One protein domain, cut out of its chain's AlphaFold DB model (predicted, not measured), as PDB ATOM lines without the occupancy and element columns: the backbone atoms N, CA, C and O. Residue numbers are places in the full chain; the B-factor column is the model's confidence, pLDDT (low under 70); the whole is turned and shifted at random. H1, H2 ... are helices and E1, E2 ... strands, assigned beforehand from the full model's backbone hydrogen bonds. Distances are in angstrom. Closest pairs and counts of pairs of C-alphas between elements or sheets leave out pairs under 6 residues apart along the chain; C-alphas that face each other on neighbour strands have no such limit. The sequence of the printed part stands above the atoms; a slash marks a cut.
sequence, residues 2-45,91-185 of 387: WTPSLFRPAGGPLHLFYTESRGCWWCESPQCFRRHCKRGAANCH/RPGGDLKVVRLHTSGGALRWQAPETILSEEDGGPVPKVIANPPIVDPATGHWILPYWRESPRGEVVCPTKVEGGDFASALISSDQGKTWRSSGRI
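What this domain is: This is residues 2 to 45 and 91 to 185 of the 387 residues of the protein "Bnr asp-box repeat protein" of Tetraselmis sp. GSL018 (UniProt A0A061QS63). Look for little regular structure: a flat model where a strongly twisted sheet, E1 to E5, runs beside the hairpin E6 and E7, with H1 off at one end. The printed 139 residues hold E1 E2 H1 E3 E4 E5 E6 E7 in order, mostly strand, both sheets antiparallel; named elements hold 49 residues. It is only just loose, close to compact, radius of gyration of the C-alphas 17.7 A, spans 54 by 38 by 19 A.

How they stand to each other: Start at E1, residues 5 to 7, in a hairpin with E2, residues 14 to 20; N 5 and O 17, 2.8 A, are within hydrogen-bond range. E3, residues 95 to 104, lies on the other side of E2, with N 16 and O 99 at 2.8 A. On E3's other side find E4, residues 107 to 110, N 102 and O 109 at 3.0 A, and E5, residues 114 to 117, N 96 and O 117 at 2.9 A. H1, residues 30 to 36, is not on this sheet; every O i to N i+4 pair in it is within range. E6, residues 142 to 148, and E7, residues 166 to 172, form a hairpin, N 142 and O 172 at 2.8 A.

Where its parts are: Find C-alpha 5 at (139.997, 118.688, 122.009), where E1 begins, and C-alpha 172 at (150.246, 109.634, 130.655), where E7 ends; E3 measures 28.3 A.

The domain as a whole: Residues 46 to 90 are cut out, 15.2 A between C-alphas 45 and 91. Links E5 to E6 and E6 to E7 are long. Confidence is under 70 at residues 2 to 3, 22 to 45 and 151 to 163.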
ATOM      1  N   TRP A   2     133.794 125.734 126.438       59.97
ATOM      2  CA  TRP A   2     134.981 124.925 126.719       59.97
ATOM      3  C   TRP A   2     135.246 124.109 125.471       59.97
ATOM      4  O   TRP A   2     134.319 123.478 124.969       59.97
ATOM      5  N   THR A   3     136.444 124.221 124.901       66.38
ATOM      6  CA  THR A   3     136.751 123.606 123.609       66.38
ATOM      7  C   THR A   3     137.139 122.150 123.827       66.38
ATOM      8  O   THR A   3     138.272 121.901 124.259       66.38
ATOM      9  N   PRO A   4     136.245 121.184 123.536       83.50
ATOM     10  CA  PRO A   4     136.665 119.798 123.474       83.50
ATOM     11  C   PRO A   4     137.808 119.679 122.464       83.50
ATOM     12  O   PRO A   4     137.865 120.406 121.469       83.50
ATOM     13  N   SER A   5     138.753 118.799 122.754       86.94
ATOM     14  CA  SER A   5     139.997 118.688 122.009       86.94
ATOM     15  C   SER A   5     140.141 117.288 121.437       86.94
ATOM     16  O   SER A   5     140.108 116.297 122.165       86.94
ATOM     17  N   LEU A   6     140.294 117.216 120.117       90.44
ATOM     18  CA  LEU A   6     140.530 115.968 119.406       90.44
ATOM     19  C   LEU A   6     142.025 115.684 119.309       90.44
ATOM     20  O   LEU A   6     142.815 116.554 118.946       90.44
ATOM     21  N   PHE A   7     142.397 114.440 119.578       93.12
ATOM     22  CA  PHE A   7     143.775 113.980 119.513       93.12
ATOM     23  C   PHE A   7     143.853 112.572 118.948       93.12
ATOM     24  O   PHE A   7     143.164 111.661 119.401       93.12
ATOM     25  N   ARG A   8     144.720 112.389 117.952       90.81
ATOM     26  CA  ARG A   8     145.025 111.076 117.389       90.81
ATOM     27  C   ARG A   8     146.530 110.832 117.505       90.81
ATOM     28  O   ARG A   8     147.275 111.485 116.767       90.81
ATOM     29  N   PRO A   9     146.986 109.927 118.389       89.81
ATOM     30  CA  PRO A   9     148.374 109.484 118.377       89.81
ATOM     31  C   PRO A   9     148.673 108.751 117.061       89.81
ATOM     32  O   PRO A   9     147.765 108.256 116.384       89.81
ATOM     33  N   ALA A  10     149.945 108.681 116.672       86.00
ATOM     34  CA  ALA A  10     150.344 107.951 115.471       86.00
ATOM     35  C   ALA A  10     149.903 106.478 115.568       86.00
ATOM     36  O   ALA A  10     150.176 105.816 116.563       86.00
ATOM     37  N   GLY A  11     149.179 105.989 114.556       83.19
ATOM     38  CA  GLY A  11     148.697 104.603 114.499       83.19
ATOM     39  C   GLY A  11     147.604 104.216 115.509       83.19
ATOM     40  O   GLY A  11     147.180 103.066 115.500       83.19
ATOM     41  N   GLY A  12     147.129 105.133 116.362       85.69
ATOM     42  CA  GLY A  12     146.130 104.835 117.396       85.69
ATOM     43  C   GLY A  12     144.727 105.402 117.126       85.69
ATOM     44  O   GLY A  12     144.512 106.113 116.136       85.69
ATOM     45  N   PRO A  13     143.754 105.101 118.011       88.50
ATOM     46  CA  PRO A  13     142.381 105.583 117.881       88.50
ATOM     47  C   PRO A  13     142.281 107.099 118.097       88.50
ATOM     48  O   PRO A  13     143.170 107.738 118.664       88.50
ATOM     49  N   LEU A  14     141.176 107.695 117.648       90.81
ATOM     50  CA  LEU A  14     140.889 109.106 117.909       90.81
ATOM     51  C   LEU A  14     140.357 109.265 119.340       90.81
ATOM     52  O   LEU A  14     139.514 108.491 119.782       90.81
ATOM     53  N   HIS A  15     140.836 110.278 120.050       93.31
ATOM     54  CA  HIS A  15     140.441 110.608 121.416       93.31
ATOM     55  C   HIS A  15     139.794 111.991 121.439       93.31
ATOM     56  O   HIS A  15     140.311 112.927 120.828       93.31
ATOM     57  N   LEU A  16     138.684 112.122 122.158       93.19
ATOM     58  CA  LEU A  16     138.018 113.387 122.450       93.19
ATOM     59  C   LEU A  16     138.174 113.692 123.933       93.19
ATOM     60  O   LEU A  16     137.573 113.021 124.766       93.19
ATOM     61  N   PHE A  17     138.956 114.714 124.248       94.12
ATOM     62  CA  PHE A  17     139.101 115.225 125.604       94.12
ATOM     63  C   PHE A  17     138.124 116.373 125.826       94.12
ATOM     64  O   PHE A  17     137.992 117.249 124.971       94.12
ATOM     65  N   TYR A  18     137.453 116.395 126.971       92.62
ATOM     66  CA  TYR A  18     136.545 117.477 127.342       92.62
ATOM     67  C   TYR A  18     136.435 117.601 128.861       92.62
ATOM     68  O   TYR A  18     136.958 116.775 129.607       92.62
ATOM     69  N   THR A  19     135.763 118.656 129.308       89.88
ATOM     70  CA  THR A  19     135.447 118.867 130.722       89.88
ATOM     71  C   THR A  19     133.953 118.788 130.930       89.88
ATOM     72  O   THR A  19     133.203 119.426 130.186       89.88
ATOM     73  N   GLU A  20     133.526 118.056 131.946       86.12
ATOM     74  CA  GLU A  20     132.125 117.947 132.323       86.12
ATOM     75  C   GLU A  20     131.885 118.651 133.653       86.12
ATOM     76  O   GLU A  20     132.428 118.252 134.680       86.12
ATOM     77  N   SER A  21     131.057 119.695 133.626       77.81
ATOM     78  CA  SER A  21     130.689 120.429 134.833       77.81
ATOM     79  C   SER A  21     129.760 119.597 135.704       77.81
ATOM     80  O   SER A  21     128.730 119.119 135.227       77.81
ATOM     81  N   ARG A  22     130.096 119.465 136.991       69.06
ATOM     82  CA  ARG A  22     129.253 118.783 137.980       69.06
ATOM     83  C   ARG A  22     128.237 119.702 138.663       69.06
ATOM     84  O   ARG A  22     127.373 119.216 139.390       69.06
ATOM     85  N   GLY A  23     128.295 121.017 138.430       64.62
ATOM     86  CA  GLY A  23     127.497 121.971 139.194       64.62
ATOM     87  C   GLY A  23     127.279 123.327 138.529       64.62
ATOM     88  O   GLY A  23     128.065 123.812 137.711       64.62
ATOM     89  N   CYS A  24     126.182 123.982 138.908       60.66
ATOM     90  CA  CYS A  24     125.917 125.352 138.485       60.66
ATOM     91  C   CYS A  24     126.786 126.349 139.267       60.66
ATOM     92  O   CYS A  24     127.163 126.095 140.416       60.66
ATOM     93  N   TRP A  25     127.067 127.519 138.678       58.41
ATOM     94  CA  TRP A  25     127.879 128.594 139.281       58.41
ATOM     95  C   TRP A  25     127.474 128.955 140.717       58.41
ATOM     96  O   TRP A  25     128.314 129.302 141.537       58.41
ATOM     97  N   TRP A  26     126.193 128.797 141.032       53.72
ATOM     98  CA  TRP A  26     125.549 129.301 142.241       53.72
ATOM     99  C   TRP A  26     125.231 128.213 143.270       53.72
ATOM    100  O   TRP A  26     124.848 128.519 144.398       53.72
ATOM    101  N   CYS A  27     125.364 126.942 142.881       51.47
ATOM    102  CA  CYS A  27     124.734 125.819 143.571       51.47
ATOM    103  C   CYS A  27     125.470 125.344 144.836       51.47
ATOM    104  O   CYS A  27     124.874 124.618 145.622       51.47
ATOM    105  N   GLU A  28     126.727 125.739 145.067       49.66
ATOM    106  CA  GLU A  28     127.531 125.172 146.173       49.66
ATOM    107  C   GLU A  28     127.704 126.102 147.373       49.66
ATOM    108  O   GLU A  28     128.162 125.663 148.423       49.66
ATOM    109  N   SER A  29     127.308 127.372 147.269       52.59
ATOM    110  CA  SER A  29     127.205 128.233 148.447       52.59
ATOM    111  C   SER A  29     125.752 128.250 148.918       52.59
ATOM    112  O   SER A  29     124.889 128.718 148.175       52.59
ATOM    113  N   PRO A  30     125.439 127.823 150.158       53.41
ATOM    114  CA  PRO A  30     124.088 127.928 150.712       53.41
ATOM    115  C   PRO A  30     123.539 129.363 150.718       53.41
ATOM    116  O   PRO A  30     122.324 129.562 150.757       53.41
ATOM    117  N   GLN A  31     124.414 130.373 150.717       53.25
ATOM    118  CA  GLN A  31     124.032 131.782 150.575       53.25
ATOM    119  C   GLN A  31     123.673 132.117 149.119       53.25
ATOM    120  O   GLN A  31     122.655 132.766 148.884       53.25
ATOM    121  N   CYS A  32     124.432 131.612 148.142       55.06
ATOM    122  CA  CYS A  32     124.152 131.812 146.716       55.06
ATOM    123  C   CYS A  32     122.930 131.038 146.239       55.06
ATOM    124  O   CYS A  32     122.080 131.608 145.557       55.06
ATOM    125  N   PHE A  33     122.776 129.789 146.680       54.84
ATOM    126  CA  PHE A  33     121.580 129.003 146.423       54.84
ATOM    127  C   PHE A  33     120.343 129.733 146.953       54.84
ATOM    128  O   PHE A  33     119.413 129.970 146.203       54.84
ATOM    129  N   ARG A  34     120.340 130.214 148.204       58.19
ATOM    130  CA  ARG A  34     119.183 130.952 148.750       58.19
ATOM    131  C   ARG A  34     118.885 132.270 148.028       58.19
ATOM    132  O   ARG A  34     117.722 132.658 147.945       58.19
ATOM    133  N   ARG A  35     119.914 132.967 147.539       58.41
ATOM    134  CA  ARG A  35     119.768 134.269 146.874       58.41
ATOM    135  C   ARG A  35     119.273 134.148 145.431       58.41
ATOM    136  O   ARG A  35     118.427 134.943 145.032       58.41
ATOM    137  N   HIS A  36     119.771 133.162 144.684       55.25
ATOM    138  CA  HIS A  36     119.449 132.965 143.263       55.25
ATOM    139  C   HIS A  36     118.346 131.923 143.036       55.25
ATOM    140  O   HIS A  36     117.605 132.020 142.066       55.25
ATOM    141  N   CYS A  37     118.161 130.989 143.969       53.31
ATOM    142  CA  CYS A  37     117.066 130.024 143.997       53.31
ATOM    143  C   CYS A  37     116.075 130.410 145.103       53.31
ATOM    144  O   CYS A  37     116.073 129.846 146.200       53.31
ATOM    145  N   LYS A  38     115.211 131.399 144.838       50.06
ATOM    146  CA  LYS A  38     114.054 131.654 145.714       50.06
ATOM    147  C   LYS A  38     113.118 130.436 145.693       50.06
ATOM    148  O   LYS A  38     112.994 129.761 144.671       50.06
ATOM    149  N   ARG A  39     112.454 130.165 146.827       43.97
ATOM    150  CA  ARG A  39     111.462 129.082 146.988       43.97
ATOM    151  C   ARG A  39     110.491 129.074 145.796       43.97
ATOM    152  O   ARG A  39     109.659 129.969 145.698       43.97
ATOM    153  N   GLY A  40     110.610 128.074 144.920       48.19
ATOM    154  CA  GLY A  40     109.694 127.849 143.796       48.19
ATOM    155  C   GLY A  40     110.284 127.979 142.386       48.19
ATOM    156  O   GLY A  40     109.585 127.649 141.434       48.19
ATOM    157  N   ALA A  41     111.543 128.399 142.207       48.22
ATOM    158  CA  ALA A  41     112.152 128.434 140.873       48.22
ATOM    159  C   ALA A  41     112.491 127.008 140.383       48.22
ATOM    160  O   ALA A  41     113.431 126.375 140.868       48.22
ATOM    161  N   ALA A  42     111.735 126.508 139.400       43.06
ATOM    162  CA  ALA A  42     111.887 125.170 138.808       43.06
ATOM    163  C   ALA A  42     113.278 124.905 138.185       43.06
ATOM    164  O   ALA A  42     113.643 123.755 137.956       43.06
ATOM    165  N   ASN A  43     114.079 125.953 137.972       42.59
ATOM    166  CA  ASN A  43     115.370 125.888 137.289       42.59
ATOM    167  C   ASN A  43     116.570 125.661 138.226       42.59
ATOM    168  O   ASN A  43     117.698 125.658 137.762       42.59
ATOM    169  N   CYS A  44     116.387 125.453 139.532       43.44
ATOM    170  CA  CYS A  44     117.512 125.101 140.419       43.44
ATOM    171  C   CYS A  44     117.699 123.592 140.628       43.44
ATOM    172  O   CYS A  44     118.610 123.165 141.336       43.44
ATOM    173  N   HIS A  45     116.865 122.781 139.978       42.38
ATOM    174  CA  HIS A  45     116.989 121.332 139.931       42.38
ATOM    175  C   HIS A  45     117.373 120.928 138.511       42.38
ATOM    176  O   HIS A  45     116.518 120.912 137.629       42.38
ATOM    177  N   ARG A  91     129.232 126.208 135.561       70.62
ATOM    178  CA  ARG A  91     130.627 126.544 135.857       70.62
ATOM    179  C   ARG A  91     131.573 126.185 134.718       70.62
ATOM    180  O   ARG A  91     131.293 125.274 133.936       70.62
ATOM    181  N   PRO A  92     132.714 126.885 134.625       73.25
ATOM    182  CA  PRO A  92     133.847 126.435 133.851       73.25
ATOM    183  C   PRO A  92     134.331 125.078 134.333       73.25
ATOM    184  O   PRO A  92     134.467 124.875 135.532       73.25
ATOM    185  N   GLY A  93     134.649 124.192 133.394       84.12
ATOM    186  CA  GLY A  93     135.350 122.955 133.717       84.12
ATOM    187  C   GLY A  93     134.531 121.934 134.498       84.12
ATOM    188  O   GLY A  93     133.307 121.905 134.398       84.12
ATOM    189  N   GLY A  94     135.251 121.096 135.242       86.38
ATOM    190  CA  GLY A  94     134.740 120.062 136.138       86.38
ATOM    191  C   GLY A  94     135.629 118.824 136.065       86.38
ATOM    192  O   GLY A  94     136.854 118.962 136.137       86.38
ATOM    193  N   ASP A  95     135.039 117.647 135.868       88.88
ATOM    194  CA  ASP A  95     135.788 116.421 135.579       88.88
ATOM    195  C   ASP A  95     136.463 116.522 134.216       88.88
ATOM    196  O   ASP A  95     135.816 116.868 133.224       88.88
ATOM    197  N   LEU A  96     137.734 116.132 134.132       92.69
ATOM    198  CA  LEU A  96     138.369 115.879 132.846       92.69
ATOM    199  C   LEU A  96     138.015 114.483 132.375       92.69
ATOM    200  O   LEU A  96     138.267 113.497 133.069       92.69
ATOM    201  N   LYS A  97     137.465 114.410 131.166       93.25
ATOM    202  CA  LYS A  97     137.007 113.171 130.555       93.25
ATOM    203  C   LYS A  97     137.635 112.939 129.195       93.25
ATOM    204  O   LYS A  97     137.975 113.881 128.473       93.25
ATOM    205  N   VAL A  98     137.740 111.667 128.835       94.69
ATOM    206  CA  VAL A  98     138.142 111.209 127.508       94.69
ATOM    207  C   VAL A  98     137.087 110.272 126.933       94.69
ATOM    208  O   VAL A  98     136.552 109.413 127.628       94.69
ATOM    209  N   VAL A  99     136.804 110.417 125.641       92.69
ATOM    210  CA  VAL A  99     136.066 109.422 124.857       92.69
ATOM    211  C   VAL A  99     136.980 108.875 123.776       92.69
ATOM    212  O   VAL A  99     137.576 109.646 123.022       92.69
ATOM    213  N   ARG A 100     137.093 107.547 123.683       90.50
ATOM    214  CA  ARG A 100     137.880 106.881 122.639       90.50
ATOM    215  C   ARG A 100     136.976 106.460 121.489       90.50
ATOM    216  O   ARG A 100     135.873 105.947 121.700       90.50
ATOM    217  N   LEU A 101     137.452 106.684 120.271       86.06
ATOM    218  CA  LEU A 101     136.743 106.390 119.038       86.06
ATOM    219  C   LEU A 101     137.414 105.227 118.316       86.06
ATOM    220  O   LEU A 101     138.573 105.331 117.911       86.06
ATOM    221  N   HIS A 102     136.667 104.145 118.112       78.81
ATOM    222  CA  HIS A 102     137.126 103.001 117.332       78.81
ATOM    223  C   HIS A 102     136.347 102.892 116.026       78.81
ATOM    224  O   HIS A 102     135.144 103.145 115.968       78.81
ATOM    225  N   THR A 103     137.046 102.486 114.973       73.50
ATOM    226  CA  THR A 103     136.437 102.068 113.711       73.50
ATOM    227  C   THR A 103     136.196 100.566 113.754       73.50
ATOM    228  O   THR A 103     137.149  99.801 113.884       73.50
ATOM    229  N   SER A 104     134.942 100.137 113.619       72.38
ATOM    230  CA  SER A 104     134.575  98.721 113.489       72.38
ATOM    231  C   SER A 104     133.672  98.557 112.272       72.38
ATOM    232  O   SER A 104     132.599  99.156 112.227       72.38
ATOM    233  N   GLY A 105     134.109  97.780 111.276       73.19
ATOM    234  CA  GLY A 105     133.346  97.560 110.039       73.19
ATOM    235  C   GLY A 105     133.058  98.841 109.241       73.19
ATOM    236  O   GLY A 105     131.982  98.976 108.674       73.19
ATOM    237  N   GLY A 106     133.969  99.822 109.262       74.06
ATOM    238  CA  GLY A 106     133.797 101.111 108.572       74.06
ATOM    239  C   GLY A 106     132.946 102.151 109.316       74.06
ATOM    240  O   GLY A 106     132.934 103.312 108.915       74.06
ATOM    241  N   ALA A 107     132.296 101.788 110.427       77.00
ATOM    242  CA  ALA A 107     131.542 102.718 111.265       77.00
ATOM    243  C   ALA A 107     132.380 103.231 112.449       77.00
ATOM    244  O   ALA A 107     133.080 102.459 113.111       77.00
ATOM    245  N   LEU A 108     132.271 104.531 112.744       78.06
ATOM    246  CA  LEU A 108     132.836 105.142 113.949       78.06
ATOM    247  C   LEU A 108     131.943 104.833 115.153       78.06
ATOM    248  O   LEU A 108     130.747 105.125 115.133       78.06
ATOM    249  N   ARG A 109     132.523 104.267 116.214       82.56
ATOM    250  CA  ARG A 109     131.834 103.993 117.479       82.56
ATOM    251  C   ARG A 109     132.542 104.688 118.633       82.56
ATOM    252  O   ARG A 109     133.730 104.459 118.866       82.56
ATOM    253  N   TRP A 110     131.792 105.531 119.340       83.75
ATOM    254  CA  TRP A 110     132.218 106.172 120.584       83.75
ATOM    255  C   TRP A 110     132.136 105.156 121.722       83.75
ATOM    256  O   TRP A 110     131.117 104.482 121.875       83.75
ATOM    257  N   GLN A 111     133.203 105.034 122.508       87.69
ATOM    258  CA  GLN A 111     133.150 104.330 123.789       87.69
ATOM    259  C   GLN A 111     132.407 105.165 124.840       87.69
ATOM    260  O   GLN A 111     132.101 106.338 124.620       87.69
ATOM    261  N   ALA A 112     132.120 104.564 125.994       88.75
ATOM    262  CA  ALA A 112     131.659 105.326 127.146       88.75
ATOM    263  C   ALA A 112     132.742 106.341 127.575       88.75
ATOM    264  O   ALA A 112     133.931 106.013 127.502       88.75
ATOM    265  N   PRO A 113     132.365 107.557 128.008       91.06
ATOM    266  CA  PRO A 113     133.322 108.509 128.557       91.06
ATOM    267  C   PRO A 113     133.993 107.975 129.824       91.06
ATOM    268  O   PRO A 113     133.328 107.424 130.698       91.06
ATOM    269  N   GLU A 114     135.295 108.203 129.941       93.50
ATOM    270  CA  GLU A 114     136.099 107.870 131.117       93.50
ATOM    271  C   GLU A 114     136.585 109.157 131.788       93.50
ATOM    272  O   GLU A 114     137.072 110.060 131.107       93.50
ATOM    273  N   THR A 115     136.471 109.243 133.115       93.69
ATOM    274  CA  THR A 115     137.062 110.335 133.901       93.69
ATOM    275  C   THR A 115     138.548 110.068 134.122       93.69
ATOM    276  O   THR A 115     138.909 109.060 134.719       93.69
ATOM    277  N   ILE A 116     139.402 110.988 133.664       94.88
ATOM    278  CA  ILE A 116     140.870 110.898 133.772       94.88
ATOM    279  C   ILE A 116     141.456 111.794 134.869       94.88
ATOM    280  O   ILE A 116     142.596 111.598 135.280       94.88
ATOM    281  N   LEU A 117     140.694 112.791 135.322       92.50
ATOM    282  CA  LEU A 117     140.968 113.570 136.527       92.50
ATOM    283  C   LEU A 117     139.628 114.058 137.076       92.50
ATOM    284  O   LEU A 117     138.895 114.756 136.369       92.50
ATOM    285  N   SER A 118     139.313 113.685 138.312       89.06
ATOM    286  CA  SER A 118     138.100 114.129 138.991       89.06
ATOM    287  C   SER A 118     138.209 115.609 139.349       89.06
ATOM    288  O   SER A 118     139.287 116.123 139.665       89.06
ATOM    289  N   GLU A 119     137.083 116.317 139.355       82.75
ATOM    290  CA  GLU A 119     137.016 117.657 139.937       82.75
ATOM    291  C   GLU A 119     137.503 117.661 141.396       82.75
ATOM    292  O   GLU A 119     138.218 118.580 141.792       82.75
ATOM    293  N   GLU A 120     137.200 116.602 142.148       81.00
ATOM    294  CA  GLU A 120     137.572 116.429 143.558       81.00
ATOM    295  C   GLU A 120     139.090 116.255 143.758       81.00
ATOM    296  O   GLU A 120     139.624 116.591 144.821       81.00
ATOM    297  N   ASP A 121     139.817 115.817 142.722       81.25
ATOM    298  CA  ASP A 121     141.261 115.601 142.792       81.25
ATOM    299  C   ASP A 121     142.000 116.940 142.954       81.25
ATOM    300  O   ASP A 121     141.952 117.841 142.105       81.25
ATOM    301  N   GLY A 122     142.705 117.087 144.078       72.56
ATOM    302  CA  GLY A 122     143.406 118.322 144.439       72.56
ATOM    303  C   GLY A 122     142.492 119.444 144.948       72.56
ATOM    304  O   GLY A 122     142.936 120.594 145.031       72.56
ATOM    305  N   GLY A 123     141.232 119.143 145.281       72.75
ATOM    306  CA  GLY A 123     140.284 120.058 145.920       72.75
ATOM    307  C   GLY A 123     139.250 120.683 144.970       72.75
ATOM    308  O   GLY A 123     139.348 120.520 143.752       72.75
ATOM    309  N   PRO A 124     138.311 121.482 145.507       72.19
ATOM    310  CA  PRO A 124     137.025 121.814 144.874       72.19
ATOM    311  C   PRO A 124     137.080 122.787 143.685       72.19
ATOM    312  O   PRO A 124     136.046 123.218 143.191       72.19
ATOM    313  N   VAL A 125     138.269 123.190 143.226       78.50
ATOM    314  CA  VAL A 125     138.394 124.043 142.037       78.50
ATOM    315  C   VAL A 125     138.252 123.201 140.752       78.50
ATOM    316  O   VAL A 125     139.092 122.299 140.552       78.50
ATOM    317  N   PRO A 126     137.291 123.536 139.861       81.94
ATOM    318  CA  PRO A 126     137.074 122.866 138.581       81.94
ATOM    319  C   PRO A 126     138.314 122.806 137.698       81.94
ATOM    320  O   PRO A 126     139.148 123.717 137.698       81.94
ATOM    321  N   LYS A 127     138.420 121.734 136.910       88.38
ATOM    322  CA  LYS A 127     139.517 121.518 135.961       88.38
ATOM    323  C   LYS A 127     139.059 121.881 134.561       88.38
ATOM    324  O   LYS A 127     137.947 121.541 134.165       88.38
ATOM    325  N   VAL A 128     139.911 122.560 133.805       91.12
ATOM    326  CA  VAL A 128     139.583 123.045 132.466       91.12
ATOM    327  C   VAL A 128     140.689 122.690 131.476       91.12
ATOM    328  O   VAL A 128     141.873 122.796 131.796       91.12
ATOM    329  N   ILE A 129     140.307 122.316 130.253       92.94
ATOM    330  CA  ILE A 129     141.215 122.174 129.109       92.94
ATOM    331  C   ILE A 129     140.765 123.058 127.953       92.94
ATOM    332  O   ILE A 129     139.588 123.396 127.813       92.94
ATOM    333  N   ALA A 130     141.721 123.410 127.100       91.00
ATOM    334  CA  ALA A 130     141.450 124.156 125.877       91.00
ATOM    335  C   ALA A 130     142.212 123.630 124.657       91.00
ATOM    336  O   ALA A 130     141.897 124.035 123.541       91.00
ATOM    337  N   ASN A 131     143.214 122.771 124.842       93.25
ATOM    338  CA  ASN A 131     144.071 122.280 123.770       93.25
ATOM    339  C   ASN A 131     144.259 120.761 123.892       93.25
ATOM    340  O   ASN A 131     144.179 120.230 125.002       93.25
ATOM    341  N   PRO A 132     144.501 120.060 122.767       93.00
ATOM    342  CA  PRO A 132     144.768 118.627 122.786       93.00
ATOM    343  C   PRO A 132     146.103 118.319 123.475       93.00
ATOM    344  O   PRO A 132     146.964 119.201 123.570       93.00
ATOM    345  N   PRO A 133     146.311 117.066 123.915       95.88
ATOM    346  CA  PRO A 133     147.623 116.639 124.361       95.88
ATOM    347  C   PRO A 133     148.648 116.654 123.221       95.88
ATOM    348  O   PRO A 133     148.310 116.551 122.038       95.88
ATOM    349  N   ILE A 134     149.919 116.717 123.607       96.88
ATOM    350  CA  ILE A 134     151.064 116.429 122.739       96.88
ATOM    351  C   ILE A 134     151.715 115.109 123.144       96.88
ATOM    352  O   ILE A 134     151.528 114.643 124.266       96.88
ATOM    353  N   VAL A 135     152.512 114.534 122.245       97.06
ATOM    354  CA  VAL A 135     153.413 113.423 122.569       97.06
ATOM    355  C   VAL A 135     154.807 113.996 122.790       97.06
ATOM    356  O   VAL A 135     155.331 114.681 121.910       97.06
ATOM    357  N   ASP A 136     155.394 113.730 123.953       96.88
ATOM    358  CA  ASP A 136     156.794 114.033 124.229       96.88
ATOM    359  C   ASP A 136     157.689 113.150 123.339       96.88
ATOM    360  O   ASP A 136     157.659 111.924 123.467       96.88
ATOM    361  N   PRO A 137     158.487 113.730 122.426       95.88
ATOM    362  CA  PRO A 137     159.334 112.956 121.530       95.88
ATOM    363  C   PRO A 137     160.471 112.199 122.226       95.88
ATOM    364  O   PRO A 137     161.007 111.283 121.605       95.88
ATOM    365  N   ALA A 138     160.868 112.569 123.450       95.94
ATOM    366  CA  ALA A 138     161.925 111.869 124.185       95.94
ATOM    367  C   ALA A 138     161.417 110.597 124.872       95.94
ATOM    368  O   ALA A 138     162.137 109.605 124.936       95.94
ATOM    369  N   THR A 139     160.195 110.635 125.405       95.56
ATOM    370  CA  THR A 139     159.664 109.578 126.284       95.56
ATOM    371  C   THR A 139     158.465 108.836 125.698       95.56
ATOM    372  O   THR A 139     158.122 107.755 126.165       95.56
ATOM    373  N   GLY A 140     157.792 109.405 124.695       95.94
ATOM    374  CA  GLY A 140     156.511 108.912 124.188       95.94
ATOM    375  C   GLY A 140     155.321 109.211 125.108       95.94
ATOM    376  O   GLY A 140     154.192 108.840 124.776       95.94
ATOM    377  N   HIS A 141     155.537 109.888 126.240       96.94
ATOM    378  CA  HIS A 141     154.468 110.255 127.162       96.94
ATOM    379  C   HIS A 141     153.512 111.268 126.531       96.94
ATOM    380  O   HIS A 141     153.912 112.122 125.737       96.94
ATOM    381  N   TRP A 142     152.238 111.205 126.904       97.88
ATOM    382  CA  TRP A 142     151.257 112.208 126.506       97.88
ATOM    383  C   TRP A 142     151.177 113.297 127.558       97.88
ATOM    384  O   TRP A 142     151.102 113.002 128.747       97.88
ATOM    385  N   ILE A 143     151.152 114.547 127.107       97.88
ATOM    386  CA  ILE A 143     151.145 115.731 127.962       97.88
ATOM    387  C   ILE A 143     149.904 116.543 127.620       97.88
ATOM    388  O   ILE A 143     149.826 117.104 126.528       97.88
ATOM    389  N   LEU A 144     148.934 116.595 128.535       97.75
ATOM    390  CA  LEU A 144     147.677 117.329 128.389       97.75
ATOM    391  C   LEU A 144     147.691 118.586 129.274       97.75
ATOM    392  O   LEU A 144     147.541 118.466 130.491       97.75
ATOM    393  N   PRO A 145     147.849 119.790 128.700       96.94
ATOM    394  CA  PRO A 145     147.743 121.044 129.442       96.94
ATOM    395  C   PRO A 145     146.353 121.228 130.043       96.94
ATOM    396  O   PRO A 145     145.358 121.096 129.330       96.94
ATOM    397  N   TYR A 146     146.275 121.605 131.316       95.00
ATOM    398  CA  TYR A 146     145.020 121.977 131.965       95.00
ATOM    399  C   TYR A 146     145.246 123.115 132.966       95.00
ATOM    400  O   TYR A 146     146.372 123.401 133.377       95.00
ATOM    401  N   TRP A 147     144.173 123.777 133.380       93.00
ATOM    402  CA  TRP A 147     144.222 124.709 134.504       93.00
ATOM    403  C   TRP A 147     143.046 124.496 135.442       93.00
ATOM    404  O   TRP A 147     142.077 123.803 135.126       93.00
ATOM    405  N   ARG A 148     143.165 125.091 136.620       87.75
ATOM    406  CA  ARG A 148     142.106 125.198 137.609       87.75
ATOM    407  C   ARG A 148     141.572 126.611 137.593       87.75
ATOM    408  O   ARG A 148     142.358 127.558 137.643       87.75
ATOM    409  N   GLU A 149     140.259 126.736 137.498       80.88
ATOM    410  CA  GLU A 149     139.586 128.030 137.504       80.88
ATOM    411  C   GLU A 149     138.518 128.037 138.577       80.88
ATOM    412  O   GLU A 149     137.486 127.374 138.466       80.88
ATOM    413  N   SER A 150     138.790 128.796 139.631       73.81
ATOM    414  CA  SER A 150     137.823 129.060 140.679       73.81
ATOM    415  C   SER A 150     136.624 129.747 140.047       73.81
ATOM    416  O   SER A 150     136.798 130.617 139.183       73.81
ATOM    417  N   PRO A 151     135.404 129.413 140.488       62.47
ATOM    418  CA  PRO A 151     134.243 130.184 140.120       62.47
ATOM    419  C   PRO A 151     134.496 131.644 140.521       62.47
ATOM    420  O   PRO A 151     134.490 132.013 141.692       62.47
ATOM    421  N   ARG A 152     134.738 132.499 139.531       61.62
ATOM    422  CA  ARG A 152     134.639 133.952 139.665       61.62
ATOM    423  C   ARG A 152     133.179 134.342 139.825       61.62
ATOM    424  O   ARG A 152     132.504 134.663 138.851       61.62
ATOM    425  N   GLY A 153     132.675 134.192 141.046       49.47
ATOM    426  CA  GLY A 153     131.334 134.634 141.392       49.47
ATOM    427  C   GLY A 153     131.140 136.110 141.045       49.47
ATOM    428  O   GLY A 153     132.090 136.897 141.009       49.47
ATOM    429  N   GLU A 154     129.888 136.501 140.825       47.41
ATOM    430  CA  GLU A 154     129.500 137.892 141.032       47.41
ATOM    431  C   GLU A 154     129.973 138.344 142.424       47.41
ATOM    432  O   GLU A 154     130.004 137.542 143.358       47.41
ATOM    433  N   VAL A 155     130.301 139.632 142.590       47.88
ATOM    434  CA  VAL A 155     130.755 140.251 143.864       47.88
ATOM    435  C   VAL A 155     129.861 139.867 145.060       47.88
ATOM    436  O   VAL A 155     130.297 139.782 146.202       47.88
ATOM    437  N   VAL A 156     128.598 139.593 144.756       46.72
ATOM    438  CA  VAL A 156     127.511 139.157 145.628       46.72
ATOM    439  C   VAL A 156     127.706 137.762 146.251       46.72
ATOM    440  O   VAL A 156     127.121 137.472 147.296       46.72
ATOM    441  N   CYS A 157     128.501 136.903 145.618       51.22
ATOM    442  CA  CYS A 157     128.581 135.468 145.865       51.22
ATOM    443  C   CYS A 157     130.040 134.978 145.916       51.22
ATOM    444  O   CYS A 157     130.470 134.212 145.050       51.22
ATOM    445  N   PRO A 158     130.837 135.411 146.909       50.06
ATOM    446  CA  PRO A 158     132.238 135.023 146.992       50.06
ATOM    447  C   PRO A 158     132.363 133.542 147.373       50.06
ATOM    448  O   PRO A 158     132.190 133.161 148.530       50.06
ATOM    449  N   THR A 159     132.697 132.688 146.409       51.94
ATOM    450  CA  THR A 159     133.160 131.325 146.678       51.94
ATOM    451  C   THR A 159     134.655 131.380 146.976       51.94
ATOM    452  O   THR A 159     135.473 131.416 146.058       51.94
ATOM    453  N   LYS A 160     135.039 131.409 148.258       54.22
ATOM    454  CA  LYS A 160     136.417 131.061 148.629       54.22
ATOM    455  C   LYS A 160     136.562 129.556 148.434       54.22
ATOM    456  O   LYS A 160     136.056 128.784 149.241       54.22
ATOM    457  N   VAL A 161     137.195 129.162 147.337       60.62
ATOM    458  CA  VAL A 161     137.497 127.762 147.042       60.62
ATOM    459  C   VAL A 161     138.940 127.498 147.461       60.62
ATOM    460  O   VAL A 161     139.860 128.178 147.003       60.62
ATOM    461  N   GLU A 162     139.144 126.543 148.367       59.75
ATOM    462  CA  GLU A 162     140.486 126.119 148.768       59.75
ATOM    463  C   GLU A 162     141.246 125.514 147.574       59.75
ATOM    464  O   GLU A 162     140.674 124.813 146.737       59.75
ATOM    465  N   GLY A 163     142.550 125.797 147.475       65.31
ATOM    466  CA  GLY A 163     143.434 125.292 146.413       65.31
ATOM    467  C   GLY A 163     143.764 126.289 145.292       65.31
ATOM    468  O   GLY A 163     144.851 126.197 144.723       65.31
ATOM    469  N   GLY A 164     142.897 127.275 145.037       76.06
ATOM    470  CA  GLY A 164     143.145 128.401 144.121       76.06
ATOM    471  C   GLY A 164     143.378 128.049 142.639       76.06
ATOM    472  O   GLY A 164     143.416 126.887 142.231       76.06
ATOM    473  N   ASP A 165     143.541 129.092 141.821       82.19
ATOM    474  CA  ASP A 165     143.786 128.977 140.377       82.19
ATOM    475  C   ASP A 165     145.249 128.594 140.098       82.19
ATOM    476  O   ASP A 165     146.184 129.200 140.635       82.19
ATOM    477  N   PHE A 166     145.470 127.621 139.208       88.19
ATOM    478  CA  PHE A 166     146.799 127.337 138.659       88.19
ATOM    479  C   PHE A 166     146.763 126.569 137.337       88.19
ATOM    480  O   PHE A 166     145.829 125.815 137.075       88.19
ATOM    481  N   ALA A 167     147.829 126.701 136.543       94.06
ATOM    482  CA  ALA A 167     148.106 125.838 135.395       94.06
ATOM    483  C   ALA A 167     148.965 124.629 135.784       94.06
ATOM    484  O   ALA A 167     149.806 124.709 136.686       94.06
ATOM    485  N   SER A 168     148.761 123.523 135.075       94.62
ATOM    486  CA  SER A 168     149.541 122.289 135.169       94.62
ATOM    487  C   SER A 168     149.394 121.496 133.855       94.62
ATOM    488  O   SER A 168     148.810 121.956 132.872       94.62
ATOM    489  N   ALA A 169     149.958 120.300 133.808       96.56
ATOM    490  CA  ALA A 169     149.722 119.304 132.776       96.56
ATOM    491  C   ALA A 169     149.407 117.940 133.405       96.56
ATOM    492  O   ALA A 169     149.955 117.596 134.452       96.56
ATOM    493  N   LEU A 170     148.555 117.150 132.756       97.31
ATOM    494  CA  LEU A 170     148.440 115.719 133.015       97.31
ATOM    495  C   LEU A 170     149.445 114.965 132.140       97.31
ATOM    496  O   LEU A 170     149.607 115.283 130.963       97.31
ATOM    497  N   ILE A 171     150.084 113.951 132.714       98.06
ATOM    498  CA  ILE A 171     151.054 113.081 132.054       98.06
ATOM    499  C   ILE A 171     150.475 111.675 131.996       98.06
ATOM    500  O   ILE A 171     150.064 111.139 133.025       98.06
ATOM    501  N   SER A 172     150.496 111.064 130.817       97.69
ATOM    502  CA  SER A 172     150.246 109.634 130.655       97.69
ATOM    503  C   SER A 172     151.473 108.948 130.070       97.69
ATOM    504  O   SER A 172     151.924 109.289 128.976       97.69
ATOM    505  N   SER A 173     152.011 107.970 130.797       97.00
ATOM    506  CA  SER A 173     153.149 107.150 130.361       97.00
ATOM    507  C   SER A 173     152.734 105.856 129.656       97.00
ATOM    508  O   SER A 173     153.583 105.088 129.223       97.00
ATOM    509  N   ASP A 174     151.433 105.594 129.550       95.81
ATOM    510  CA  ASP A 174     150.859 104.334 129.069       95.81
ATOM    511  C   ASP A 174     149.812 104.553 127.964       95.81
ATOM    512  O   ASP A 174     148.866 103.779 127.815       95.81
ATOM    513  N   GLN A 175     150.023 105.600 127.156       93.12
ATOM    514  CA  GLN A 175     149.214 105.940 125.977       93.12
ATOM    515  C   GLN A 175     147.741 106.225 126.312       93.12
ATOM    516  O   GLN A 175     146.820 105.782 125.626       93.12
ATOM    517  N   GLY A 176     147.519 106.984 127.383       93.62
ATOM    518  CA  GLY A 176     146.210 107.482 127.789       93.62
ATOM    519  C   GLY A 176     145.368 106.493 128.591       93.62
ATOM    520  O   GLY A 176     144.151 106.696 128.667       93.62
ATOM    521  N   LYS A 177     145.970 105.436 129.160       92.62
ATOM    522  CA  LYS A 177     145.273 104.501 130.062       92.62
ATOM    523  C   LYS A 177     145.223 105.041 131.489       92.62
ATOM    524  O   LYS A 177     144.184 104.957 132.124       92.62
ATOM    525  N   THR A 178     146.314 105.622 131.978       95.38
ATOM    526  CA  THR A 178     146.380 106.292 133.279       95.38
ATOM    527  C   THR A 178     147.012 107.672 133.148       95.38
ATOM    528  O   THR A 178     147.796 107.940 132.232       95.38
ATOM    529  N   TRP A 179     146.645 108.567 134.065       96.44
ATOM    530  CA  TRP A 179     147.066 109.964 134.057       96.44
ATOM    531  C   TRP A 179     147.530 110.397 135.443       96.44
ATOM    532  O   TRP A 179     146.984 109.977 136.462       96.44
ATOM    533  N   ARG A 180     148.549 111.252 135.483       94.69
ATOM    534  CA  ARG A 180     149.063 111.860 136.715       94.69
ATOM    535  C   ARG A 180     149.238 113.355 136.517       94.69
ATOM    536  O   ARG A 180     149.729 113.785 135.478       94.69
ATOM    537  N   SER A 181     148.851 114.142 137.513       92.56
ATOM    538  CA  SER A 181     149.085 115.586 137.500       92.56
ATOM    539  C   SER A 181     150.567 115.907 137.709       92.56
ATOM    540  O   SER A 181     151.241 115.274 138.522       92.56
ATOM    541  N   SER A 182     151.064 116.886 136.957       91.19
ATOM    542  CA  SER A 182     152.371 117.509 137.176       91.19
ATOM    543  C   SER A 182     152.294 118.627 138.218       91.19
ATOM    544  O   SER A 182     151.214 119.081 138.608       91.19
ATOM    545  N   GLY A 183     153.460 119.095 138.668       86.19
ATOM    546  CA  GLY A 183     153.541 120.221 139.598       86.19
ATOM    547  C   GLY A 183     152.897 121.507 139.059       86.19
ATOM    548  O   GLY A 183     152.773 121.716 137.851       86.19
ATOM    549  N   ARG A 184     152.504 122.401 139.975       91.31
ATOM    550  CA  ARG A 184     151.972 123.730 139.643       91.31
ATOM    551  C   ARG A 184     152.984 124.528 138.821       91.31
ATOM    552  O   ARG A 184     154.136 124.678 139.219       91.31
ATOM    553  N   ILE A 185     152.509 125.141 137.742       94.38
ATOM    554  CA  ILE A 185     153.291 126.097 136.961       94.38
ATOM    555  C   ILE A 185     153.163 127.466 137.630       94.38
ATOM    556  O   ILE A 185     152.079 128.053 137.691       94.38
TER     557      ILE A 185